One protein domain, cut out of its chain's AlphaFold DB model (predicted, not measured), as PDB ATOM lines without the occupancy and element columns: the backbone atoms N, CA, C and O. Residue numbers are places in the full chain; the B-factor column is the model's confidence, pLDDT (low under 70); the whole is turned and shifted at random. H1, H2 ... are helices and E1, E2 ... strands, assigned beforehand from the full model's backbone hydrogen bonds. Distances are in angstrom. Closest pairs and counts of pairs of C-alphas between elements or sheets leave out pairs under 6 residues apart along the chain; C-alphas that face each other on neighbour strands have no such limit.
ATOM      1  N   VAL A  39     -33.003  25.404 -52.374       91.44
ATOM      2  CA  VAL A  39     -32.726  24.011 -52.769       91.44
ATOM      3  C   VAL A  39     -31.715  23.980 -53.909       91.44
ATOM      4  O   VAL A  39     -31.957  24.582 -54.944       91.44
ATOM      5  N   TYR A  40     -30.617  23.247 -53.762       88.88
ATOM      6  CA  TYR A  40     -29.567  23.065 -54.764       88.88
ATOM      7  C   TYR A  40     -29.469  21.611 -55.228       88.88
ATOM      8  O   TYR A  40     -29.135  20.716 -54.456       88.88
ATOM      9  N   CYS A  41     -29.712  21.352 -56.506       87.50
ATOM     10  CA  CYS A  41     -29.650  20.022 -57.098       87.50
ATOM     11  C   CYS A  41     -28.390  19.884 -57.960       87.50
ATOM     12  O   CYS A  41     -28.433  20.097 -59.168       87.50
ATOM     13  N   TRP A  42     -27.265  19.490 -57.359       79.00
ATOM     14  CA  TRP A  42     -25.965  19.416 -58.048       79.00
ATOM     15  C   TRP A  42     -25.921  18.433 -59.231       79.00
ATOM     16  O   TRP A  42     -25.133  18.609 -60.155       79.00
ATOM     17  N   GLN A  43     -26.763  17.392 -59.211       78.88
ATOM     18  CA  GLN A  43     -26.889  16.408 -60.298       78.88
ATOM     19  C   GLN A  43     -27.610  16.978 -61.527       78.88
ATOM     20  O   GLN A  43     -27.558  16.401 -62.617       78.88
ATOM     21  N   LEU A  44     -28.311  18.095 -61.343       81.31
ATOM     22  CA  LEU A  44     -29.021  18.785 -62.397       81.31
ATOM     23  C   LEU A  44     -28.104  19.859 -62.981       81.31
ATOM     24  O   LEU A  44     -27.553  20.690 -62.261       81.31
ATOM     25  N   THR A  45     -27.960  19.842 -64.302       81.06
ATOM     26  CA  THR A  45     -27.300  20.909 -65.056       81.06
ATOM     27  C   THR A  45     -28.322  21.681 -65.873       81.06
ATOM     28  O   THR A  45     -29.398  21.160 -66.177       81.06
ATOM     29  N   TYR A  46     -27.969  22.893 -66.301       77.75
ATOM     30  CA  TYR A  46     -28.815  23.694 -67.192       77.75
ATOM     31  C   TYR A  46     -29.288  22.914 -68.438       77.75
ATOM     32  O   TYR A  46     -30.470  22.939 -68.786       77.75
ATOM     33  N   LEU A  47     -28.396  22.158 -69.091       77.62
ATOM     34  CA  LEU A  47     -28.742  21.349 -70.268       77.62
ATOM     35  C   LEU A  47     -29.649  20.158 -69.919       77.62
ATOM     36  O   LEU A  47     -30.609  19.878 -70.648       77.62
ATOM     37  N   ASN A  48     -29.388  19.483 -68.795       78.31
ATOM     38  CA  ASN A  48     -30.229  18.384 -68.312       78.31
ATOM     39  C   ASN A  48     -31.633  18.887 -67.963       78.31
ATOM     40  O   ASN A  48     -32.626  18.254 -68.312       78.31
ATOM     41  N   TYR A  49     -31.736  20.058 -67.338       78.12
ATOM     42  CA  TYR A  49     -33.009  20.678 -66.996       78.12
ATOM     43  C   TYR A  49     -33.840  21.034 -68.235       78.12
ATOM     44  O   TYR A  49     -35.028  20.716 -68.300       78.12
ATOM     45  N   LEU A  50     -33.213  21.628 -69.258       77.44
ATOM     46  CA  LEU A  50     -33.905  21.975 -70.503       77.44
ATOM     47  C   LEU A  50     -34.412  20.752 -71.277       77.44
ATOM     48  O   LEU A  50     -35.455  20.825 -71.926       77.44
ATOM     49  N   SER A  51     -33.669  19.645 -71.235       73.94
ATOM     50  CA  SER A  51     -33.983  18.431 -71.997       73.94
ATOM     51  C   SER A  51     -34.963  17.494 -71.287       73.94
ATOM     52  O   SER A  51     -35.777  16.858 -71.954       73.94
ATOM     53  N   SER A  52     -34.926  17.422 -69.955       63.75
ATOM     54  CA  SER A  52     -35.662  16.414 -69.177       63.75
ATOM     55  C   SER A  52     -37.100  16.780 -68.808       63.75
ATOM     56  O   SER A  52     -37.793  15.919 -68.281       63.75
ATOM     57  N   ARG A  53     -37.565  18.012 -69.083       60.03
ATOM     58  CA  ARG A  53     -38.876  18.533 -68.632       60.03
ATOM     59  C   ARG A  53     -39.200  18.110 -67.184       60.03
ATOM     60  O   ARG A  53     -40.003  17.219 -66.958       60.03
ATOM     61  N   GLN A  54     -38.602  18.799 -66.213       63.31
ATOM     62  CA  GLN A  54     -39.068  18.877 -64.814       63.31
ATOM     63  C   GLN A  54     -39.124  17.582 -63.980       63.31
ATOM     64  O   GLN A  54     -39.533  17.650 -62.828       63.31
ATOM     65  N   HIS A  55     -38.682  16.419 -64.466       70.88
ATOM     66  CA  HIS A  55     -38.679  15.219 -63.626       70.88
ATOM     67  C   HIS A  55     -37.623  15.314 -62.512       70.88
ATOM     68  O   HIS A  55     -36.426  15.170 -62.752       70.88
ATOM     69  N   LEU A  56     -38.090  15.540 -61.281       81.12
ATOM     70  CA  LEU A  56     -37.260  15.628 -60.073       81.12
ATOM     71  C   LEU A  56     -37.050  14.280 -59.372       81.12
ATOM     72  O   LEU A  56     -36.242  14.166 -58.447       81.12
ATOM     73  N   SER A  57     -37.759  13.252 -59.831       84.25
ATOM     74  CA  SER A  57     -37.758  11.922 -59.238       84.25
ATOM     75  C   SER A  57     -36.351  11.331 -59.181       84.25
ATOM     76  O   SER A  57     -35.658  11.232 -60.193       84.25
ATOM     77  N   GLY A  58     -35.946  10.885 -57.994       80.00
ATOM     78  CA  GLY A  58     -34.642  10.258 -57.767       80.00
ATOM     79  C   GLY A  58     -33.458  11.231 -57.723       80.00
ATOM     80  O   GLY A  58     -32.336  10.786 -57.469       80.00
ATOM     81  N   LEU A  59     -33.687  12.537 -57.916       84.62
ATOM     82  CA  LEU A  59     -32.652  13.544 -57.706       84.62
ATOM     83  C   LEU A  59     -32.370  13.724 -56.217       84.62
ATOM     84  O   LEU A  59     -33.262  13.676 -55.364       84.62
ATOM     85  N   GLN A  60     -31.098  13.966 -55.926       86.88
ATOM     86  CA  GLN A  60     -30.620  14.247 -54.584       86.88
ATOM     87  C   GLN A  60     -30.084  15.670 -54.531       86.88
ATOM     88  O   GLN A  60     -29.028  15.971 -55.090       86.88
ATOM     89  N   CYS A  61     -30.825  16.523 -53.841       88.12
ATOM     90  CA  CYS A  61     -30.545  17.940 -53.699       88.12
ATOM     91  C   CYS A  61     -30.087  18.257 -52.272       88.12
ATOM     92  O   CYS A  61     -30.191  17.429 -51.367       88.12
ATOM     93  N   GLU A  62     -29.585  19.462 -52.067       88.38
ATOM     94  CA  GLU A  62     -29.096  19.973 -50.795       88.38
ATOM     95  C   GLU A  62     -29.782  21.298 -50.485       88.38
ATOM     96  O   GLU A  62     -29.923  22.137 -51.367       88.38
ATOM     97  N   ALA A  63     -30.217  21.506 -49.248       90.25
ATOM     98  CA  ALA A  63     -30.683  22.804 -48.803       90.25
ATOM     99  C   ALA A  63     -29.484  23.664 -48.401       90.25
ATOM    100  O   ALA A  63     -28.626  23.236 -47.633       90.25
ATOM    101  N   ARG A  64     -29.418  24.866 -48.964       88.00
ATOM    102  CA  ARG A  64     -28.316  25.824 -48.833       88.00
ATOM    103  C   ARG A  64     -28.886  27.239 -48.849       88.00
ATOM    104  O   ARG A  64     -29.989  27.451 -49.328       88.00
ATOM    105  N   HIS A  65     -28.148  28.228 -48.376       87.06
ATOM    106  CA  HIS A  65     -28.589  29.621 -48.384       87.06
ATOM    107  C   HIS A  65     -28.332  30.263 -49.743       87.06
ATOM    108  O   HIS A  65     -27.245  30.116 -50.307       87.06
ATOM    109  N   SER A  66     -29.295  31.032 -50.247       79.88
ATOM    110  CA  SER A  66     -29.024  31.957 -51.347       79.88
ATOM    111  C   SER A  66     -28.119  33.077 -50.836       79.88
ATOM    112  O   SER A  66     -28.467  33.774 -49.881       79.88
ATOM    113  N   SER A  67     -26.968  33.264 -51.468       71.25
ATOM    114  CA  SER A  67     -26.033  34.335 -51.152       71.25
ATOM    115  C   SER A  67     -25.704  35.079 -52.441       71.25
ATOM    116  O   SER A  67     -24.991  34.536 -53.280       71.25
ATOM    117  N   PRO A  68     -26.212  36.302 -52.657       65.00
ATOM    118  CA  PRO A  68     -25.761  37.103 -53.783       65.00
ATOM    119  C   PRO A  68     -24.286  37.479 -53.570       65.00
ATOM    120  O   PRO A  68     -23.952  38.157 -52.599       65.00
ATOM    121  N   HIS A  69     -23.401  37.032 -54.462       61.09
ATOM    122  CA  HIS A  69     -21.984  37.396 -54.463       61.09
ATOM    123  C   HIS A  69     -21.744  38.449 -55.544       61.09
ATOM    124  O   HIS A  69     -21.989  38.180 -56.717       61.09
ATOM    125  N   ASP A  70     -21.332  39.661 -55.167       61.91
ATOM    126  CA  ASP A  70     -21.011  40.752 -56.104       61.91
ATOM    127  C   ASP A  70     -22.085  41.002 -57.187       61.91
ATOM    128  O   ASP A  70     -21.799  41.252 -58.356       61.91
ATOM    129  N   GLY A  71     -23.362  40.906 -56.799       63.69
ATOM    130  CA  GLY A  71     -24.507  41.078 -57.704       63.69
ATOM    131  C   GLY A  71     -24.830  39.862 -58.581       63.69
ATOM    132  O   GLY A  71     -25.812  39.897 -59.320       63.69
ATOM    133  N   THR A  72     -24.061  38.776 -58.477       63.53
ATOM    134  CA  THR A  72     -24.372  37.485 -59.099       63.53
ATOM    135  C   THR A  72     -25.120  36.568 -58.126       63.53
ATOM    136  O   THR A  72     -24.744  36.467 -56.954       63.53
ATOM    137  N   PRO A  73     -26.201  35.900 -58.566       67.62
ATOM    138  CA  PRO A  73     -26.889  34.922 -57.735       67.62
ATOM    139  C   PRO A  73     -25.960  33.727 -57.459       67.62
ATOM    140  O   PRO A  73     -25.497  33.086 -58.401       67.62
ATOM    141  N   ALA A  74     -25.699  33.411 -56.189       77.00
ATOM    142  CA  ALA A  74     -24.952  32.220 -55.784       77.00
ATOM    143  C   ALA A  74     -25.646  31.495 -54.620       77.00
ATOM    144  O   ALA A  74     -26.560  32.026 -53.981       77.00
ATOM    145  N   ILE A  75     -25.224  30.258 -54.353       81.62
ATOM    146  CA  ILE A  75     -25.792  29.402 -53.308       81.62
ATOM    147  C   ILE A  75     -24.694  28.740 -52.479       81.62
ATOM    148  O   ILE A  75     -23.726  28.213 -53.022       81.62
ATOM    149  N   GLY A  76     -24.852  28.721 -51.159       82.81
ATOM    150  CA  GLY A  76     -23.832  28.192 -50.261       82.81
ATOM    151  C   GLY A  76     -24.230  28.238 -48.793       82.81
ATOM    152  O   GLY A  76     -25.404  28.378 -48.459       82.81
ATOM    153  N   TYR A  77     -23.263  28.076 -47.895       82.75
ATOM    154  CA  TYR A  77     -23.504  28.233 -46.462       82.75
ATOM    155  C   TYR A  77     -23.137  29.646 -46.006       82.75
ATOM    156  O   TYR A  77     -22.142  30.210 -46.442       82.75
ATOM    157  N   ARG A  78     -23.941  30.218 -45.109       84.19
ATOM    158  CA  ARG A  78     -23.698  31.539 -44.524       84.19
ATOM    159  C   ARG A  78     -23.341  31.358 -43.058       84.19
ATOM    160  O   ARG A  78     -24.098  30.728 -42.322       84.19
ATOM    161  N   THR A  79     -22.166  31.829 -42.655       85.00
ATOM    162  CA  THR A  79     -21.629  31.614 -41.303       85.00
ATOM    163  C   THR A  79     -22.476  32.307 -40.242       85.00
ATOM    164  O   THR A  79     -22.648  31.770 -39.157       85.00
ATOM    165  N   GLU A  80     -23.085  33.440 -40.577       86.50
ATOM    166  CA  GLU A  80     -24.016  34.200 -39.738       86.50
ATOM    167  C   GLU A  80     -25.332  33.462 -39.430       86.50
ATOM    168  O   GLU A  80     -26.048  33.838 -38.503       86.50
ATOM    169  N   CYS A  81     -25.651  32.404 -40.182       87.75
ATOM    170  CA  CYS A  81     -26.853  31.596 -39.975       87.75
ATOM    171  C   CYS A  81     -26.649  30.448 -38.982       87.75
ATOM    172  O   CYS A  81     -27.605  29.738 -38.665       87.75
ATOM    173  N   PHE A  82     -25.429  30.275 -38.462       89.38
ATOM    174  CA  PHE A  82     -25.092  29.195 -37.544       89.38
ATOM    175  C   PHE A  82     -24.214  29.670 -36.380       89.38
ATOM    176  O   PHE A  82     -23.526  30.685 -36.490       89.38
ATOM    177  N   PRO A  83     -24.185  28.918 -35.264       90.50
ATOM    178  CA  PRO A  83     -23.208  29.140 -34.207       90.50
ATOM    179  C   PRO A  83     -21.768  29.042 -34.711       90.50
ATOM    180  O   PRO A  83     -21.459  28.323 -35.665       90.50
ATOM    181  N   GLU A  84     -20.863  29.703 -33.990       88.44
ATOM    182  CA  GLU A  84     -19.424  29.600 -34.224       88.44
ATOM    183  C   GLU A  84     -18.971  28.131 -34.249       88.44
ATOM    184  O   GLU A  84     -19.375  27.325 -33.403       88.44
ATOM    185  N   GLY A  85     -18.150  27.781 -35.240       87.00
ATOM    186  CA  GLY A  85     -17.609  26.434 -35.422       87.00
ATOM    187  C   GLY A  85     -18.490  25.464 -36.214       87.00
ATOM    188  O   GLY A  85     -18.110  24.305 -36.366       87.00
ATOM    189  N   TYR A  86     -19.656  25.887 -36.724       88.81
ATOM    190  CA  TYR A  86     -20.622  24.947 -37.316       88.81
ATOM    191  C   TYR A  86     -20.095  24.320 -38.604       88.81
ATOM    192  O   TYR A  86     -20.159  23.104 -38.771       88.81
ATOM    193  N   LEU A  87     -19.523  25.137 -39.492       86.00
ATOM    194  CA  LEU A  87     -18.936  24.644 -40.740       86.00
ATOM    195  C   LEU A  87     -17.716  23.754 -40.486       86.00
ATOM    196  O   LEU A  87     -17.451  22.847 -41.267       86.00
ATOM    197  N   ASP A  88     -17.027  23.936 -39.358       84.19
ATOM    198  CA  ASP A  88     -15.869  23.119 -39.007       84.19
ATOM    199  C   ASP A  88     -16.242  21.693 -38.568       84.19
ATOM    200  O   ASP A  88     -15.413  20.784 -38.622       84.19
ATOM    201  N   VAL A  89     -17.497  21.468 -38.157       85.00
ATOM    202  CA  VAL A  89     -18.019  20.127 -37.838       85.00
ATOM    203  C   VAL A  89     -18.091  19.244 -39.087       85.00
ATOM    204  O   VAL A  89     -18.016  18.017 -38.986       85.00
ATOM    205  N   PHE A  90     -18.221  19.857 -40.263       83.06
ATOM    206  CA  PHE A  90     -18.463  19.175 -41.526       83.06
ATOM    207  C   PHE A  90     -17.351  19.497 -42.535       83.06
ATOM    208  O   PHE A  90     -17.409  20.505 -43.244       83.06
ATOM    209  N   PRO A  91     -16.334  18.628 -42.650       70.94
ATOM    210  CA  PRO A  91     -15.213  18.851 -43.548       70.94
ATOM    211  C   PRO A  91     -15.661  19.035 -45.002       70.94
ATOM    212  O   PRO A  91     -16.310  18.170 -45.593       70.94
ATOM    213  N   GLY A  92     -15.266  20.158 -45.600       67.62
ATOM    214  CA  GLY A  92     -15.613  20.505 -46.979       67.62
ATOM    215  C   GLY A  92     -16.916  21.296 -47.127       67.62
ATOM    216  O   GLY A  92     -17.222  21.708 -48.245       67.62
ATOM    217  N   LEU A  93     -17.651  21.566 -46.038       73.31
ATOM    218  CA  LEU A  93     -18.672  22.608 -46.064       73.31
ATOM    219  C   LEU A  93     -17.998  23.973 -46.135       73.31
ATOM    220  O   LEU A  93     -17.357  24.434 -45.195       73.31
ATOM    221  N   THR A  94     -18.149  24.620 -47.282       68.38
ATOM    222  CA  THR A  94     -17.647  25.967 -47.534       68.38
ATOM    223  C   THR A  94     -18.795  26.938 -47.749       68.38
ATOM    224  O   THR A  94     -19.921  26.543 -48.069       68.38
ATOM    225  N   ALA A  95     -18.493  28.230 -47.609       64.12
ATOM    226  CA  ALA A  95     -19.435  29.285 -47.959       64.12
ATOM    227  C   ALA A  95     -19.823  29.251 -49.448       64.12
ATOM    228  O   ALA A  95     -20.912  29.678 -49.807       64.12
ATOM    229  N   GLU A  96     -18.970  28.679 -50.298       66.81
ATOM    230  CA  GLU A  96     -19.202  28.528 -51.734       66.81
ATOM    231  C   GLU A  96     -19.606  27.099 -52.129       66.81
ATOM    232  O   GLU A  96     -19.277  26.133 -51.424       66.81
ATOM    233  N   PRO A  97     -20.318  26.926 -53.256       64.69
ATOM    234  CA  PRO A  97     -20.662  25.611 -53.764       64.69
ATOM    235  C   PRO A  97     -19.422  24.908 -54.320       64.69
ATOM    236  O   PRO A  97     -18.779  25.379 -55.250       64.69
ATOM    237  N   SER A  98     -19.109  23.736 -53.768       61.19
ATOM    238  CA  SER A  98     -18.015  22.881 -54.224       61.19
ATOM    239  C   SER A  98     -18.559  21.539 -54.703       61.19
ATOM    240  O   SER A  98     -19.449  20.962 -54.078       61.19
ATOM    241  N   MET A  99     -18.009  21.036 -55.811       56.25
ATOM    242  CA  MET A  99     -18.234  19.659 -56.273       56.25
ATOM    243  C   MET A  99     -17.276  18.654 -55.617       56.25
ATOM    244  O   MET A  99     -17.294  17.472 -55.965       56.25
ATOM    245  N   ALA A 100     -16.401  19.099 -54.709       55.84
ATOM    246  CA  ALA A 100     -15.493  18.201 -54.015       55.84
ATOM    247  C   ALA A 100     -16.282  17.170 -53.198       55.84
ATOM    248  O   ALA A 100     -17.283  17.492 -52.558       55.84
ATOM    249  N   SER A 101     -15.805  15.923 -53.202       50.84
ATOM    250  CA  SER A 101     -16.325  14.907 -52.292       50.84
ATOM    251  C   SER A 101     -16.127  15.401 -50.864       50.84
ATOM    252  O   SER A 101     -14.989  15.591 -50.431       50.84
ATOM    253  N   LEU A 102     -17.227  15.600 -50.143       59.78
ATOM    254  CA  LEU A 102     -17.181  15.902 -48.721       59.78
ATOM    255  C   LEU A 102     -16.562  14.701 -48.004       59.78
ATOM    256  O   LEU A 102     -16.932  13.553 -48.270       59.78
ATOM    257  N   ALA A 103     -15.583  14.959 -47.140       61.94
ATOM    258  CA  ALA A 103     -15.096  13.923 -46.245       61.94
ATOM    259  C   ALA A 103     -16.163  13.671 -45.164       61.94
ATOM    260  O   ALA A 103     -16.920  14.589 -44.829       61.94
ATOM    261  N   PRO A 104     -16.254  12.444 -44.623       65.25
ATOM    262  CA  PRO A 104     -17.182  12.150 -43.539       65.25
ATOM    263  C   PRO A 104     -16.928  13.088 -42.352       65.25
ATOM    264  O   PRO A 104     -15.777  13.348 -41.986       65.25
ATOM    265  N   ALA A 105     -18.005  13.598 -41.755       74.06
ATOM    266  CA  ALA A 105     -17.925  14.440 -40.565       74.06
ATOM    267  C   ALA A 105     -17.357  13.652 -39.380       74.06
ATOM    268  O   ALA A 105     -17.724  12.493 -39.171       74.06
ATOM    269  N   ASP A 106     -16.495  14.280 -38.574       78.56
ATOM    270  CA  ASP A 106     -15.873  13.592 -37.444       78.56
ATOM    271  C   ASP A 106     -16.942  13.208 -36.389       78.56
ATOM    272  O   ASP A 106     -17.641  14.082 -35.853       78.56
ATOM    273  N   PRO A 107     -17.068  11.909 -36.043       79.12
ATOM    274  CA  PRO A 107     -17.967  11.368 -35.019       79.12
ATOM    275  C   PRO A 107     -17.942  12.109 -33.677       79.12
ATOM    276  O   PRO A 107     -18.953  12.141 -32.980       79.12
ATOM    277  N   THR A 108     -16.808  12.706 -33.323       80.19
ATOM    278  CA  THR A 108     -16.573  13.378 -32.041       80.19
ATOM    279  C   THR A 108     -17.039  14.835 -32.017       80.19
ATOM    280  O   THR A 108     -17.210  15.404 -30.938       80.19
ATOM    281  N   LEU A 109     -17.261  15.451 -33.182       84.94
ATOM    282  CA  LEU A 109     -17.634  16.860 -33.281       84.94
ATOM    283  C   LEU A 109     -19.139  17.041 -33.125       84.94
ATOM    284  O   LEU A 109     -19.898  16.830 -34.064       84.94
ATOM    285  N   ALA A 110     -19.576  17.443 -31.941       90.38
ATOM    286  CA  ALA A 110     -20.940  17.886 -31.693       90.38
ATOM    287  C   ALA A 110     -20.935  18.988 -30.632       90.38
ATOM    288  O   ALA A 110     -20.056  19.034 -29.766       90.38
ATOM    289  N   TYR A 111     -21.919  19.880 -30.696       92.25
ATOM    290  CA  TYR A 111     -22.037  20.989 -29.760       92.25
ATOM    291  C   TYR A 111     -22.420  20.470 -28.371       92.25
ATOM    292  O   TYR A 111     -23.394  19.723 -28.241       92.25
ATOM    293  N   PRO A 112     -21.696  20.846 -27.303       90.31
ATOM    294  CA  PRO A 112     -22.138  20.533 -25.953       90.31
ATOM    295  C   PRO A 112     -23.390  21.356 -25.629       90.31
ATOM    296  O   PRO A 112     -23.390  22.559 -25.841       90.31
ATOM    297  N   GLY A 113     -24.447  20.750 -25.093       89.12
ATOM    298  CA  GLY A 113     -25.669  21.477 -24.737       89.12
ATOM    299  C   GLY A 113     -26.939  20.773 -25.191       89.12
ATOM    300  O   GLY A 113     -26.919  19.599 -25.548       89.12
ATOM    301  N   THR A 114     -28.055  21.491 -25.123       90.31
ATOM    302  CA  THR A 114     -29.405  20.932 -25.304       90.31
ATOM    303  C   THR A 114     -30.307  21.782 -26.194       90.31
ATOM    304  O   THR A 114     -31.441  21.384 -26.451       90.31
ATOM    305  N   ALA A 115     -29.844  22.943 -26.660       93.38
ATOM    306  CA  ALA A 115     -30.640  23.840 -27.484       93.38
ATOM    307  C   ALA A 115     -30.250  23.735 -28.962       93.38
ATOM    308  O   ALA A 115     -29.072  23.785 -29.306       93.38
ATOM    309  N   CYS A 116     -31.244  23.609 -29.839       93.50
ATOM    310  CA  CYS A 116     -31.049  23.693 -31.284       93.50
ATOM    311  C   CYS A 116     -30.828  25.149 -31.737       93.50
ATOM    312  O   CYS A 116     -30.987  26.091 -30.960       93.50
ATOM    313  N   VAL A 117     -30.514  25.344 -33.019       91.44
ATOM    314  CA  VAL A 117     -30.716  26.639 -33.693       91.44
ATOM    315  C   VAL A 117     -32.178  27.086 -33.514       91.44
ATOM    316  O   VAL A 117     -33.067  26.246 -33.363       91.44
ATOM    317  N   SER A 118     -32.437  28.392 -33.466       90.44
ATOM    318  CA  SER A 118     -33.792  28.944 -33.362       90.44
ATOM    319  C   SER A 118     -34.689  28.328 -34.429       90.44
ATOM    320  O   SER A 118     -34.265  28.139 -35.567       90.44
ATOM    321  N   ASP A 119     -35.912  27.975 -34.036       87.81
ATOM    322  CA  ASP A 119     -36.936  27.354 -34.886       87.81
ATOM    323  C   ASP A 119     -36.615  25.935 -35.383       87.81
ATOM    324  O   ASP A 119     -37.480  25.256 -35.936       87.81
ATOM    325  N   TRP A 120     -35.406  25.435 -35.133       91.94
ATOM    326  CA  TRP A 120     -35.054  24.046 -35.382       91.94
ATOM    327  C   TRP A 120     -35.486  23.173 -34.210       91.94
ATOM    328  O   TRP A 120     -35.517  23.591 -33.052       91.94
ATOM    329  N   THR A 121     -35.784  21.915 -34.513       91.88
ATOM    330  CA  THR A 121     -36.224  20.941 -33.510       91.88
ATOM    331  C   THR A 121     -35.381  19.682 -33.579       91.88
ATOM    332  O   THR A 121     -34.832  19.336 -34.626       91.88
ATOM    333  N   THR A 122     -35.248  18.985 -32.451       92.19
ATOM    334  CA  THR A 122     -34.594  17.675 -32.424       92.19
ATOM    335  C   THR A 122     -35.441  16.678 -33.208       92.19
ATOM    336  O   THR A 122     -36.503  16.265 -32.749       92.19
ATOM    337  N   ALA A 123     -34.965  16.281 -34.388       88.94
ATOM    338  CA  ALA A 123     -35.674  15.342 -35.250       88.94
ATOM    339  C   ALA A 123     -35.424  13.887 -34.844       88.94
ATOM    340  O   ALA A 123     -36.307  13.042 -34.981       88.94
ATOM    341  N   CYS A 124     -34.222  13.581 -34.354       88.69
ATOM    342  CA  CYS A 124     -33.891  12.257 -33.844       88.69
ATOM    343  C   CYS A 124     -32.711  12.283 -32.870       88.69
ATOM    344  O   CYS A 124     -31.928  13.232 -32.810       88.69
ATOM    345  N   THR A 125     -32.566  11.182 -32.137       89.69
ATOM    346  CA  THR A 125     -31.369  10.845 -31.367       89.69
ATOM    347  C   THR A 125     -30.735   9.604 -31.973       89.69
ATOM    348  O   THR A 125     -31.435   8.627 -32.246       89.69
ATOM    349  N   THR A 126     -29.426   9.622 -32.176       86.25
ATOM    350  CA  THR A 126     -28.699   8.516 -32.802       86.25
ATOM    351  C   THR A 126     -27.297   8.386 -32.223       86.25
ATOM    352  O   THR A 126     -26.854   9.213 -31.429       86.25
ATOM    353  N   THR A 127     -26.602   7.316 -32.586       85.50
ATOM    354  CA  THR A 127     -25.217   7.071 -32.185       85.50
ATOM    355  C   THR A 127     -24.343   7.057 -33.425       85.50
ATOM    356  O   THR A 127     -24.513   6.211 -34.301       85.50
ATOM    357  N   VAL A 128     -23.393   7.986 -33.491       82.50
ATOM    358  CA  VAL A 128     -22.388   8.019 -34.554       82.50
ATOM    359  C   VAL A 128     -21.205   7.178 -34.099       82.50
ATOM    360  O   VAL A 128     -20.689   7.373 -33.001       82.50
ATOM    361  N   THR A 129     -20.791   6.215 -34.915       82.25
ATOM    362  CA  THR A 129     -19.654   5.347 -34.583       82.25
ATOM    363  C   THR A 129     -18.387   5.939 -35.174       82.25
ATOM    364  O   THR A 129     -18.341   6.205 -36.373       82.25
ATOM    365  N   GLY A 130     -17.372   6.164 -34.344       74.31
ATOM    366  CA  GLY A 130     -16.090   6.681 -34.792       74.31
ATOM    367  C   GLY A 130     -15.019   5.644 -35.042       74.31
ATOM    368  O   GLY A 130     -15.241   4.433 -34.951       74.31
ATOM    369  N   ALA A 131     -13.828   6.143 -35.377       70.56
ATOM    370  CA  ALA A 131     -12.654   5.309 -35.573       70.56
ATOM    371  C   ALA A 131     -12.408   4.449 -34.320       70.56
ATOM    372  O   ALA A 131     -12.446   4.941 -33.194       70.56
ATOM    373  N   GLY A 132     -12.204   3.145 -34.519       72.44
ATOM    374  CA  GLY A 132     -12.054   2.184 -33.421       72.44
ATOM    375  C   GLY A 132     -13.366   1.666 -32.818       72.44
ATOM    376  O   GLY A 132     -13.315   0.925 -31.844       72.44
ATOM    377  N   GLY A 133     -14.529   2.007 -33.389       78.38
ATOM    378  CA  GLY A 133     -15.826   1.480 -32.951       78.38
ATOM    379  C   GLY A 133     -16.448   2.221 -31.764       78.38
ATOM    380  O   GLY A 133     -17.474   1.791 -31.243       78.38
ATOM    381  N   THR A 134     -15.852   3.335 -31.334       83.38
ATOM    382  CA  THR A 134     -16.379   4.151 -30.236       83.38
ATOM    383  C   THR A 134     -17.715   4.781 -30.620       83.38
ATOM    384  O   THR A 134     -17.848   5.375 -31.689       83.38
ATOM    385  N   ALA A 135     -18.698   4.667 -29.733       85.12
ATOM    386  CA  ALA A 135     -20.043   5.194 -29.911       85.12
ATOM    387  C   ALA A 135     -20.170   6.621 -29.352       85.12
ATOM    388  O   ALA A 135     -19.904   6.852 -28.172       85.12
ATOM    389  N   TYR A 136     -20.636   7.556 -30.180       85.88
ATOM    390  CA  TYR A 136     -20.888   8.950 -29.813       85.88
ATOM    391  C   TYR A 136     -22.388   9.255 -29.927       85.88
ATOM    392  O   TYR A 136     -22.886   9.472 -31.037       85.88
ATOM    393  N   PRO A 137     -23.137   9.233 -28.810       88.94
ATOM    394  CA  PRO A 137     -24.563   9.527 -28.815       88.94
ATOM    395  C   PRO A 137     -24.805  11.022 -29.051       88.94
ATOM    396  O   PRO A 137     -24.191  11.886 -28.421       88.94
ATOM    397  N   GLN A 138     -25.709  11.325 -29.976       90.88
ATOM    398  CA  GLN A 138     -26.006  12.680 -30.421       90.88
ATOM    399  C   GLN A 138     -27.501  12.889 -30.637       90.88
ATOM    400  O   GLN A 138     -28.223  11.987 -31.070       90.88
ATOM    401  N   ALA A 139     -27.952  14.107 -30.367       92.12
ATOM    402  CA  ALA A 139     -29.237  14.613 -30.813       92.12
ATOM    403  C   ALA A 139     -29.014  15.415 -32.093       92.12
ATOM    404  O   ALA A 139     -28.108  16.243 -32.169       92.12
ATOM    405  N   TRP A 140     -29.827  15.160 -33.111       92.94
ATOM    406  CA  TRP A 140     -29.749  15.847 -34.393       92.94
ATOM    407  C   TRP A 140     -30.908  16.823 -34.512       92.94
ATOM    408  O   TRP A 140     -32.076  16.428 -34.578       92.94
ATOM    409  N   CYS A 141     -30.572  18.106 -34.512       94.31
ATOM    410  CA  CYS A 141     -31.517  19.177 -34.767       94.31
ATOM    411  C   CYS A 141     -31.664  19.391 -36.274       94.31
ATOM    412  O   CYS A 141     -30.661  19.475 -36.987       94.31
ATOM    413  N   CYS A 142     -32.908  19.514 -36.735       93.62
ATOM    414  CA  CYS A 142     -33.258  19.755 -38.130       93.62
ATOM    415  C   CYS A 142     -34.048  21.055 -38.306       93.62
ATOM    416  O   CYS A 142     -34.732  21.470 -37.362       93.62
ATOM    417  N   PRO A 143     -34.003  21.654 -39.513       91.75
ATOM    418  CA  PRO A 143     -34.837  22.801 -39.848       91.75
ATOM    419  C   PRO A 143     -36.333  22.521 -39.617       91.75
ATOM    420  O   PRO A 143     -36.760  21.362 -39.668       91.75
ATOM    421  N   PRO A 144     -37.155  23.560 -39.388       86.94
ATOM    422  CA  PRO A 144     -38.596  23.398 -39.216       86.94
ATOM    423  C   PRO A 144     -39.275  22.845 -40.475       86.94
ATOM    424  O   PRO A 144     -38.828  23.072 -41.599       86.94
ATOM    425  N   GLY A 145     -40.405  22.155 -40.293       85.06
ATOM    426  CA  GLY A 145     -41.227  21.612 -41.379       85.06
ATOM    427  C   GLY A 145     -41.155  20.088 -41.480       85.06
ATOM    428  O   GLY A 145     -41.078  19.394 -40.471       85.06
ATOM    429  N   ALA A 146     -41.201  19.553 -42.702       84.50
ATOM    430  CA  ALA A 146     -41.243  18.109 -42.968       84.50
ATOM    431  C   ALA A 146     -39.869  17.403 -42.895       84.50
ATOM    432  O   ALA A 146     -39.719  16.275 -43.372       84.50
ATOM    433  N   TRP A 147     -38.856  18.059 -42.320       91.38
ATOM    434  CA  TRP A 147     -37.505  17.520 -42.208       91.38
ATOM    435  C   TRP A 147     -37.442  16.389 -41.189       91.38
ATOM    436  O   TRP A 147     -37.884  16.513 -40.050       91.38
ATOM    437  N   ARG A 148     -36.844  15.276 -41.601       89.19
ATOM    438  CA  ARG A 148     -36.700  14.070 -40.783       89.19
ATOM    439  C   ARG A 148     -35.305  13.491 -40.913       89.19
ATOM    440  O   ARG A 148     -34.654  13.657 -41.940       89.19
ATOM    441  N   CYS A 149     -34.863  12.754 -39.904       86.25
ATOM    442  CA  CYS A 149     -33.648  11.966 -40.041       86.25
ATOM    443  C   CYS A 149     -33.885  10.815 -41.036       86.25
ATOM    444  O   CYS A 149     -34.878  10.092 -40.901       86.25
ATOM    445  N   PRO A 150     -33.014  10.628 -42.041       78.19
ATOM    446  CA  PRO A 150     -33.113   9.500 -42.948       78.19
ATOM    447  C   PRO A 150     -32.851   8.198 -42.180       78.19
ATOM    448  O   PRO A 150     -31.966   8.122 -41.332       78.19
ATOM    449  N   ALA A 151     -33.627   7.158 -42.490       62.62
ATOM    450  CA  ALA A 151     -33.526   5.854 -41.829       62.62
ATOM    451  C   ALA A 151     -32.268   5.054 -42.227       62.62
ATOM    452  O   ALA A 151     -32.002   4.000 -41.656       62.62
ATOM    453  N   GLY A 152     -31.501   5.530 -43.209       60.53
ATOM    454  CA  GLY A 152     -30.312   4.857 -43.707       60.53
ATOM    455  C   GLY A 152     -29.366   5.806 -44.443       60.53
ATOM    456  O   GLY A 152     -29.743   6.941 -44.746       60.53
ATOM    457  N   PRO A 153     -28.134   5.346 -44.713       58.09
ATOM    458  CA  PRO A 153     -27.136   6.103 -45.458       58.09
ATOM    459  C   PRO A 153     -27.627   6.429 -46.876       58.09
ATOM    460  O   PRO A 153     -28.512   5.755 -47.417       58.09
ATOM    461  N   ARG A 154     -26.999   7.424 -47.523       58.66
ATOM    462  CA  ARG A 154     -27.063   7.562 -48.991       58.66
ATOM    463  C   ARG A 154     -26.641   6.201 -49.578       58.66
ATOM    464  O   ARG A 154     -25.921   5.458 -48.923       58.66
ATOM    465  N   GLY A 155     -27.142   5.810 -50.749       47.03
ATOM    466  CA  GLY A 155     -27.041   4.435 -51.285       47.03
ATOM    467  C   GLY A 155     -25.640   3.799 -51.444       47.03
ATOM    468  O   GLY A 155     -25.533   2.761 -52.087       47.03
ATOM    469  N   ASP A 156     -24.577   4.384 -50.890       44.91
ATOM    470  CA  ASP A 156     -23.223   3.848 -50.758       44.91
ATOM    471  C   ASP A 156     -22.936   3.163 -49.403       44.91
ATOM    472  O   ASP A 156     -21.873   2.562 -49.241       44.91
ATOM    473  N   GLY A 157     -23.871   3.198 -48.443       41.19
ATOM    474  CA  GLY A 157     -23.803   2.376 -47.229       41.19
ATOM    475  C   GLY A 157     -22.751   2.806 -46.199       41.19
ATOM    476  O   GLY A 157     -22.526   2.068 -45.240       41.19
ATOM    477  N   LYS A 158     -22.086   3.952 -46.392       40.41
ATOM    478  CA  LYS A 158     -20.875   4.315 -45.631       40.41
ATOM    479  C   LYS A 158     -21.004   5.503 -44.695       40.41
ATOM    480  O   LYS A 158     -20.056   5.769 -43.967       40.41
ATOM    481  N   ASP A 159     -22.153   6.158 -44.651       49.03
ATOM    482  CA  ASP A 159     -22.347   7.251 -43.711       49.03
ATOM    483  C   ASP A 159     -23.829   7.417 -43.391       49.03
ATOM    484  O   ASP A 159     -24.614   7.668 -44.314       49.03
ATOM    485  N   PRO A 160     -24.264   7.386 -42.118       50.19
ATOM    486  CA  PRO A 160     -25.447   8.134 -41.744       50.19
ATOM    487  C   PRO A 160     -25.024   9.606 -41.796       50.19
ATOM    488  O   PRO A 160     -24.837  10.233 -40.757       50.19
ATOM    489  N   GLY A 161     -24.738  10.111 -43.008       65.50
ATOM    490  CA  GLY A 161     -24.197  11.444 -43.233       65.50
ATOM    491  C   GLY A 161     -25.126  12.370 -42.493       65.50
ATOM    492  O   GLY A 161     -26.315  12.350 -42.797       65.50
ATOM    493  N   ARG A 162     -24.621  12.993 -41.424       83.81
ATOM    494  CA  ARG A 162     -25.421  13.566 -40.339       83.81
ATOM    495  C   ARG A 162     -26.332  14.648 -40.896       83.81
ATOM    496  O   ARG A 162     -25.958  15.815 -40.964       83.81
ATOM    497  N   ARG A 163     -27.496  14.234 -41.379       87.69
ATOM    498  CA  ARG A 163     -28.331  15.014 -42.285       87.69
ATOM    499  C   ARG A 163     -29.786  14.811 -41.948       87.69
ATOM    500  O   ARG A 163     -30.225  13.734 -41.562       87.69
ATOM    501  N   CYS A 164     -30.525  15.872 -42.168       91.12
ATOM    502  CA  CYS A 164     -31.959  15.903 -42.286       91.12
ATOM    503  C   CYS A 164     -32.318  15.688 -43.753       91.12
ATOM    504  O   CYS A 164     -31.593  16.122 -44.648       91.12
ATOM    505  N   ALA A 165     -33.446  15.044 -44.004       91.38
ATOM    506  CA  ALA A 165     -34.001  14.856 -45.329       91.38
ATOM    507  C   ALA A 165     -35.449  15.344 -45.364       91.38
ATOM    508  O   ALA A 165     -36.222  15.102 -44.435       91.38
ATOM    509  N   SER A 166     -35.815  15.988 -46.461       92.12
ATOM    510  CA  SER A 166     -37.184  16.340 -46.824       92.12
ATOM    511  C   SER A 166     -37.427  15.956 -48.286       92.12
ATOM    512  O   SER A 166     -36.485  15.672 -49.027       92.12
ATOM    513  N   VAL A 167     -38.686  15.909 -48.707       91.81
ATOM    514  CA  VAL A 167     -39.063  15.664 -50.104       91.81
ATOM    515  C   VAL A 167     -39.674  16.938 -50.664       91.81
ATOM    516  O   VAL A 167     -40.516  17.557 -50.016       91.81
ATOM    517  N   LEU A 168     -39.247  17.330 -51.862       90.62
ATOM    518  CA  LEU A 168     -39.779  18.506 -52.533       90.62
ATOM    519  C   LEU A 168     -41.162  18.199 -53.119       90.62
ATOM    520  O   LEU A 168     -41.259  17.542 -54.152       90.62
ATOM    521  N   THR A 169     -42.216  18.667 -52.453       89.94
ATOM    522  CA  THR A 169     -43.611  18.447 -52.880       89.94
ATOM    523  C   THR A 169     -44.344  19.720 -53.285       89.94
ATOM    524  O   THR A 169     -45.465  19.664 -53.782       89.94
ATOM    525  N   GLU A 170     -43.739  20.880 -53.057       90.25
ATOM    526  CA  GLU A 170     -44.331  22.182 -53.347       90.25
ATOM    527  C   GLU A 170     -43.633  22.846 -54.532       90.25
ATOM    528  O   GLU A 170     -42.545  22.449 -54.949       90.25
ATOM    529  N   LYS A 171     -44.282  23.866 -55.103       90.19
ATOM    530  CA  LYS A 171     -43.668  24.691 -56.141       90.19
ATOM    531  C   LYS A 171     -42.489  25.435 -55.518       90.19
ATOM    532  O   LYS A 171     -42.673  26.172 -54.553       90.19
ATOM    533  N   THR A 172     -41.298  25.285 -56.083       89.38
ATOM    534  CA  THR A 172     -40.071  25.818 -55.477       89.38
ATOM    535  C   THR A 172     -39.114  26.322 -56.547       89.38
ATOM    536  O   THR A 172     -39.146  25.872 -57.691       89.38
ATOM    537  N   GLU A 173     -38.273  27.288 -56.199       90.31
ATOM    538  CA  GLU A 173     -37.118  27.652 -57.010       90.31
ATOM    539  C   GLU A 173     -35.937  26.760 -56.620       90.31
ATOM    540  O   GLU A 173     -35.517  26.738 -55.461       90.31
ATOM    541  N   ILE A 174     -35.424  25.992 -57.581       89.88
ATOM    542  CA  ILE A 174     -34.242  25.157 -57.383       89.88
ATOM    543  C   ILE A 174     -33.041  25.775 -58.081       89.88
ATOM    544  O   ILE A 174     -33.133  26.301 -59.186       89.88
ATOM    545  N   TRP A 175     -31.890  25.640 -57.454       89.75
ATOM    546  CA  TRP A 175     -30.597  25.984 -57.997       89.75
ATOM    547  C   TRP A 175     -29.974  24.751 -58.627       89.75
ATOM    548  O   TRP A 175     -30.051  23.646 -58.087       89.75
ATOM    549  N   MET A 176     -29.331  24.941 -59.765       86.31
ATOM    550  CA  MET A 176     -28.651  23.880 -60.495       86.31
ATOM    551  C   MET A 176     -27.280  24.350 -60.949       86.31
ATOM    552  O   MET A 176     -27.024  25.554 -61.047       86.31
ATOM    553  N   THR A 177     -26.405  23.397 -61.246       80.56
ATOM    554  CA  THR A 177     -25.081  23.707 -61.774       80.56
ATOM    555  C   THR A 177     -25.215  24.245 -63.194       80.56
ATOM    556  O   THR A 177     -25.870  23.652 -64.059       80.56
ATOM    557  N   TRP A 178     -24.587  25.381 -63.462       75.25
ATOM    558  CA  TRP A 178     -24.461  25.886 -64.815       75.25
ATOM    559  C   TRP A 178     -23.350  25.122 -65.537       75.25
ATOM    560  O   TRP A 178     -22.203  25.100 -65.099       75.25
ATOM    561  N   ASP A 179     -23.705  24.511 -66.662       69.38
ATOM    562  CA  ASP A 179     -22.771  23.819 -67.546       69.38
ATOM    563  C   ASP A 179     -22.747  24.564 -68.891       69.38
ATOM    564  O   ASP A 179     -23.641  24.363 -69.726       69.38
ATOM    565  N   PRO A 180     -21.817  25.514 -69.104       58.28
ATOM    566  CA  PRO A 180     -21.638  26.101 -70.418       58.28
ATOM    567  C   PRO A 180     -20.950  25.079 -71.337       58.28
ATOM    568  O   PRO A 180     -20.109  24.312 -70.881       58.28
ATOM    569  N   PRO A 181     -21.149  25.146 -72.666       53.22
ATOM    570  CA  PRO A 181     -20.382  24.330 -73.618       53.22
ATOM    571  C   PRO A 181     -18.856  24.591 -73.596       53.22
ATOM    572  O   PRO A 181     -18.109  23.934 -74.317       53.22
ATOM    573  N   PHE A 182     -18.384  25.539 -72.780       48.78
ATOM    574  CA  PHE A 182     -16.983  25.887 -72.574       48.78
ATOM    575  C   PHE A 182     -16.728  26.064 -71.071       48.78
ATOM    576  O   PHE A 182     -16.853  27.164 -70.539       48.78
ATOM    577  N   SER A 183     -16.398  24.981 -70.367       49.34
ATOM    578  CA  SER A 183     -15.924  25.053 -68.981       49.34
ATOM    579  C   SER A 183     -14.674  25.945 -68.907       49.34
ATOM    580  O   SER A 183     -13.672  25.652 -69.570       49.34
ATOM    581  N   LEU A 184     -14.718  27.025 -68.121       48.22
ATOM    582  CA  LEU A 184     -13.535  27.842 -67.846       48.22
ATOM    583  C   LEU A 184     -12.502  27.015 -67.052       48.22
ATOM    584  O   LEU A 184     -12.878  26.184 -66.225       48.22
ATOM    585  N   PRO A 185     -11.193  27.223 -67.274       45.47
ATOM    586  CA  PRO A 185     -10.129  26.459 -66.618       45.47
ATOM    587  C   PRO A 185      -9.985  26.733 -65.109       45.47
ATOM    588  O   PRO A 185      -9.129  26.115 -64.479       45.47
ATOM    589  N   THR A 186     -10.778  27.646 -64.537       51.84
ATOM    590  CA  THR A 186     -10.700  28.077 -63.132       51.84
ATOM    591  C   THR A 186     -11.407  27.134 -62.158       51.84
ATOM    592  O   THR A 186     -11.063  27.128 -60.984       51.84
ATOM    593  N   GLY A 187     -12.318  26.275 -62.633       50.69
ATOM    594  CA  GLY A 187     -13.033  25.320 -61.776       50.69
ATOM    595  C   GLY A 187     -14.190  25.921 -60.972       50.69
ATOM    596  O   GLY A 187     -14.785  25.207 -60.167       50.69
ATOM    597  N   ASP A 188     -14.533  27.189 -61.211       55.03
ATOM    598  CA  ASP A 188     -15.643  27.867 -60.540       55.03
ATOM    599  C   ASP A 188     -16.984  27.239 -60.944       55.03
ATOM    600  O   ASP A 188     -17.297  27.087 -62.132       55.03
ATOM    601  N   VAL A 189     -17.784  26.867 -59.943       62.31
ATOM    602  CA  VAL A 189     -19.119  26.298 -60.137       62.31
ATOM    603  C   VAL A 189     -20.125  27.439 -60.170       62.31
ATOM    604  O   VAL A 189     -20.538  27.962 -59.138       62.31
ATOM    605  N   TYR A 190     -20.550  27.816 -61.370       74.25
ATOM    606  CA  TYR A 190     -21.664  28.744 -61.526       74.25
ATOM    607  C   TYR A 190     -22.973  28.025 -61.198       74.25
ATOM    608  O   TYR A 190     -23.167  26.864 -61.564       74.25
ATOM    609  N   THR A 191     -23.884  28.717 -60.520       79.75
ATOM    610  CA  THR A 191     -25.208  28.180 -60.188       79.75
ATOM    611  C   THR A 191     -26.295  29.064 -60.771       79.75
ATOM    612  O   THR A 191     -26.094  30.260 -60.976       79.75
ATOM    613  N   TRP A 192     -27.429  28.460 -61.112       81.69
ATOM    614  CA  TRP A 192     -28.542  29.162 -61.738       81.69
ATOM    615  C   TRP A 192     -29.878  28.700 -61.143       81.69
ATOM    616  O   TRP A 192     -30.077  27.488 -61.021       81.69
ATOM    617  N   PRO A 193     -30.799  29.618 -60.803       87.06
ATOM    618  CA  PRO A 193     -32.114  29.261 -60.290       87.06
ATOM    619  C   PRO A 193     -33.136  28.981 -61.405       87.06
ATOM    620  O   PRO A 193     -33.159  29.635 -62.452       87.06
ATOM    621  N   ALA A 194     -34.031  28.024 -61.178       86.44
ATOM    622  CA  ALA A 194     -35.199  27.782 -62.015       86.44
ATOM    623  C   ALA A 194     -36.402  27.335 -61.177       86.44
ATOM    624  O   ALA A 194     -36.281  26.516 -60.268       86.44
ATOM    625  N   GLY A 195     -37.588  27.830 -61.530       87.62
ATOM    626  CA  GLY A 195     -38.836  27.394 -60.910       87.62
ATOM    627  C   GLY A 195     -39.257  25.998 -61.369       87.62
ATOM    628  O   GLY A 195     -39.364  25.744 -62.571       87.62
ATOM    629  N   VAL A 196     -39.570  25.127 -60.411       86.88
ATOM    630  CA  VAL A 196     -40.158  23.799 -60.630       86.88
ATOM    631  C   VAL A 196     -41.580  23.732 -60.086       86.88
ATOM    632  O   VAL A 196     -41.943  24.447 -59.149       86.88
ATOM    633  N   SER A 197     -42.411  22.909 -60.724       85.62
ATOM    634  CA  SER A 197     -43.771  22.613 -60.278       85.62
ATOM    635  C   SER A 197     -43.776  21.831 -58.968       85.62
ATOM    636  O   SER A 197     -42.794  21.194 -58.603       85.62
ATOM    637  N   ALA A 198     -44.914  21.881 -58.279       84.94
ATOM    638  CA  ALA A 198     -45.202  20.939 -57.209       84.94
ATOM    639  C   ALA A 198     -45.310  19.524 -57.794       84.94
ATOM    640  O   ALA A 198     -45.997  19.328 -58.798       84.94
ATOM    641  N   GLU A 199     -44.672  18.559 -57.140       85.75
ATOM    642  CA  GLU A 199     -44.685  17.149 -57.523       85.75
ATOM    643  C   GLU A 199     -45.240  16.295 -56.371       85.75
ATOM    644  O   GLU A 199     -45.030  16.620 -55.199       85.75
ATOM    645  N   PRO A 200     -45.940  15.182 -56.655       87.50
ATOM    646  CA  PRO A 200     -46.255  14.183 -55.637       87.50
ATOM    647  C   PRO A 200     -44.991  13.665 -54.942       87.50
ATOM    648  O   PRO A 200     -43.910  13.640 -55.530       87.50
ATOM    649  N   ALA A 201     -45.122  13.191 -53.700       87.69
ATOM    650  CA  ALA A 201     -43.978  12.751 -52.899       87.69
ATOM    651  C   ALA A 201     -43.168  11.618 -53.558       87.69
ATOM    652  O   ALA A 201     -41.955  11.559 -53.375       87.69
ATOM    653  N   GLU A 202     -43.801  10.741 -54.344       87.38
ATOM    654  CA  GLU A 202     -43.100   9.701 -55.111       87.38
ATOM    655  C   GLU A 202     -42.221  10.238 -56.256       87.38
ATOM    656  O   GLU A 202     -41.311   9.536 -56.697       87.38
ATOM    657  N   TYR A 203     -42.468  11.465 -56.723       87.44
ATOM    658  CA  TYR A 203     -41.752  12.102 -57.833       87.44
ATOM    659  C   TYR A 203     -40.924  13.320 -57.404       87.44
ATOM    660  O   TYR A 203     -40.164  13.860 -58.211       87.44
ATOM    661  N   GLY A 204     -41.041  13.742 -56.146       88.50
ATOM    662  CA  GLY A 204     -40.260  14.829 -55.574       88.50
ATOM    663  C   GLY A 204     -38.784  14.466 -55.405       88.50
ATOM    664  O   GLY A 204     -38.428  13.336 -55.058       88.50
ATOM    665  N   ALA A 205     -37.903  15.447 -55.604       89.00
ATOM    666  CA  ALA A 205     -36.494  15.296 -55.251       89.00
ATOM    667  C   ALA A 205     -36.337  15.142 -53.733       89.00
ATOM    668  O   ALA A 205     -37.051  15.777 -52.952       89.00
ATOM    669  N   THR A 206     -35.360  14.343 -53.302       90.12
ATOM    670  CA  THR A 206     -34.975  14.310 -51.884       90.12
ATOM    671  C   THR A 206     -33.984  15.433 -51.619       90.12
ATOM    672  O   THR A 206     -32.918  15.478 -52.235       90.12
ATOM    673  N   VAL A 207     -34.328  16.331 -50.702       90.94
ATOM    674  CA  VAL A 207     -33.488  17.451 -50.279       90.94
ATOM    675  C   VAL A 207     -32.835  17.102 -48.950       90.94
ATOM    676  O   VAL A 207     -33.525  16.731 -48.002       90.94
ATOM    677  N   TYR A 208     -31.517  17.230 -48.873       90.44
ATOM    678  CA  TYR A 208     -30.733  16.985 -47.667       90.44
ATOM    679  C   TYR A 208     -30.233  18.292 -47.054       90.44
ATOM    680  O   TYR A 208     -29.873  19.209 -47.778       90.44
ATOM    681  N   HIS A 209     -30.154  18.373 -45.733       89.56
ATOM    682  CA  HIS A 209     -29.495  19.468 -45.019       89.56
ATOM    683  C   HIS A 209     -28.637  18.862 -43.915       89.56
ATOM    684  O   HIS A 209     -29.089  17.925 -43.261       89.56
ATOM    685  N   ASP A 210     -27.426  19.357 -43.681       89.75
ATOM    686  CA  ASP A 210     -26.602  18.857 -42.578       89.75
ATOM    687  C   ASP A 210     -27.248  19.208 -41.220       89.75
ATOM    688  O   ASP A 210     -27.866  20.258 -41.052       89.75
ATOM    689  N   VAL A 211     -27.219  18.286 -40.259       92.31
ATOM    690  CA  VAL A 211     -27.876  18.499 -38.955       92.31
ATOM    691  C   VAL A 211     -27.115  19.543 -38.150       92.31
ATOM    692  O   VAL A 211     -25.919  19.736 -38.343       92.31
ATOM    693  N   PHE A 212     -27.761  20.116 -37.140       93.44
ATOM    694  CA  PHE A 212     -27.039  20.717 -36.025       93.44
ATOM    695  C   PHE A 212     -26.865  19.656 -34.918       93.44
ATOM    696  O   PHE A 212     -27.857  19.289 -34.275       93.44
ATOM    697  N   PRO A 213     -25.658  19.076 -34.733       93.25
ATOM    698  CA  PRO A 213     -25.462  17.959 -33.820       93.25
ATOM    699  C   PRO A 213     -25.191  18.446 -32.395       93.25
ATOM    700  O   PRO A 213     -24.262  19.215 -32.152       93.25
ATOM    701  N   LEU A 214     -25.960  17.928 -31.441       93.38
ATOM    702  CA  LEU A 214     -25.786  18.135 -30.007       93.38
ATOM    703  C   LEU A 214     -25.239  16.867 -29.349       93.38
ATOM    704  O   LEU A 214     -25.691  15.759 -29.648       93.38
ATOM    705  N   VAL A 215     -24.299  17.021 -28.419       91.00
ATOM    706  CA  VAL A 215     -23.810  15.915 -27.586       91.00
ATOM    707  C   VAL A 215     -24.917  15.495 -26.627       91.00
ATOM    708  O   VAL A 215     -25.359  16.291 -25.801       91.00
ATOM    709  N   LEU A 216     -25.310  14.224 -26.670       86.31
ATOM    710  CA  LEU A 216     -26.099  13.647 -25.589       86.31
ATOM    711  C   LEU A 216     -25.126  13.195 -24.510       86.31
ATOM    712  O   LEU A 216     -24.396  12.221 -24.684       86.31
TER     713      LEU A 216
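What this domain is: This is residues 39 to 216 of the 358 residues of an uncharacterized protein of Monosporascus sp. MG133 (UniProt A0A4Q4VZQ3). Two strongly twisted sheets stand one after the other along the longest axis, a branched sheet of seven strands and a small sheet of three, joined where E9 of the first runs on into E10 of the second. The single helix H1 packs at the far end of the large sheet, while long loops, with no named element, run outside the strands; residues 77 to 120 lead from E3 of the large sheet to E4 of the small one. The printed part has 178 residues, with one named helix and ten named strands in the order E1, H1, E2 to E10; the class is mostly strand, though only 72 residues are in named elements, under half. The large sheet is mixed and has no single order, and the small one runs E4, E5, E10, antiparallel throughout. The whole is compact, with a radius of gyration of the C-alphas of 16.9 A and spans of 48 by 38 by 32 A.

Where its parts are: E1, residues 39 to 45, begins at C-alpha 39, at (-32.726, 24.011, -52.769), and is 13.8 A long. H1 follows as residues 46 to 52, 10.2 A long. E2, residues 60 to 69, is the longest strand by residues; it covers 24.7 A and bends by 61 degrees at residue 65. E3 is residues 72 to 76, 12.8 A. After residues 77 to 120, E4, residues 121 to 129, begins at (-36.224, 20.941, -33.510); it covers 22.8 A and bends by 53 degrees at residue 124. E5, residues 135 to 142, is 21.3 A long. E6 is residues 163 to 167, E7 residues 172 to 177, E8 residues 191 to 196 and E9 residues 206 to 210, with lengths of 13.3, 16.4, 15.6 and 13.3 A. E10, residues 212 to 215, is 10.2 A long and ends at (-23.810, 15.915, -27.586).

How they stand to each other: In the large sheet E1 has E2 on one side, antiparallel, with N 40 and O 62 2.7 A apart, within hydrogen-bond range. On the other side of E1 lies E7, parallel, with N 41 and O 175 at 2.8 A. E7 forms a hairpin with the edge strand E8, with N 174 and O 194 at 2.9 A. E2 has three neighbours in staggered pairing: E9 over residues 60 to 62, E1 over 62 to 63 and E3 over 65 to 69. E2 and E3 form a hairpin, with N 67 and O 74 at 2.8 A. E9 is parallel to E2, with N 63 and O 208 at 2.7 A, and on its other side lies E6, antiparallel, with N 164 and O 209 at 2.7 A. H1 is on this sheet at a height of 5.8 A, over none of the strands, but only just: 2 of its 7 C-alphas fall on E1. The closest C-alphas of H1 and E7 are those of Tyr 46 and Thr 177, 6.6 A apart. In H1 every O i to N i+4 pair is within hydrogen-bond range. E9 runs on into E10 at 50 degrees across a break of 1 residue. In the small sheet, strongly twisted but only just at 4.1 A off its best plane, the hairpin E4 and E5 has N 126 and O 138 at 2.9 A. E5 and E10 have N 139 and O 214 at 2.9 A. Residues 111 to 112 pair in parallel with residues 214 to 215 of E10. The closest C-alphas of E5 and E6 are those of Cys 142 and Cys 164, 5.8 A apart.

The domain as a whole: The two C-alphas farthest apart, those of Pro 181 and Leu 216, are 49.5 A apart. The printed part has no cut. The links E3 to E4, E5 to E6 and E7 to E8 are long, with 44, 20 and 13 residues. The mean pLDDT of the printed part is 79.0, and 43 residues are under 70, among them residues 94 to 104, 151 to 161 and 179 to 189.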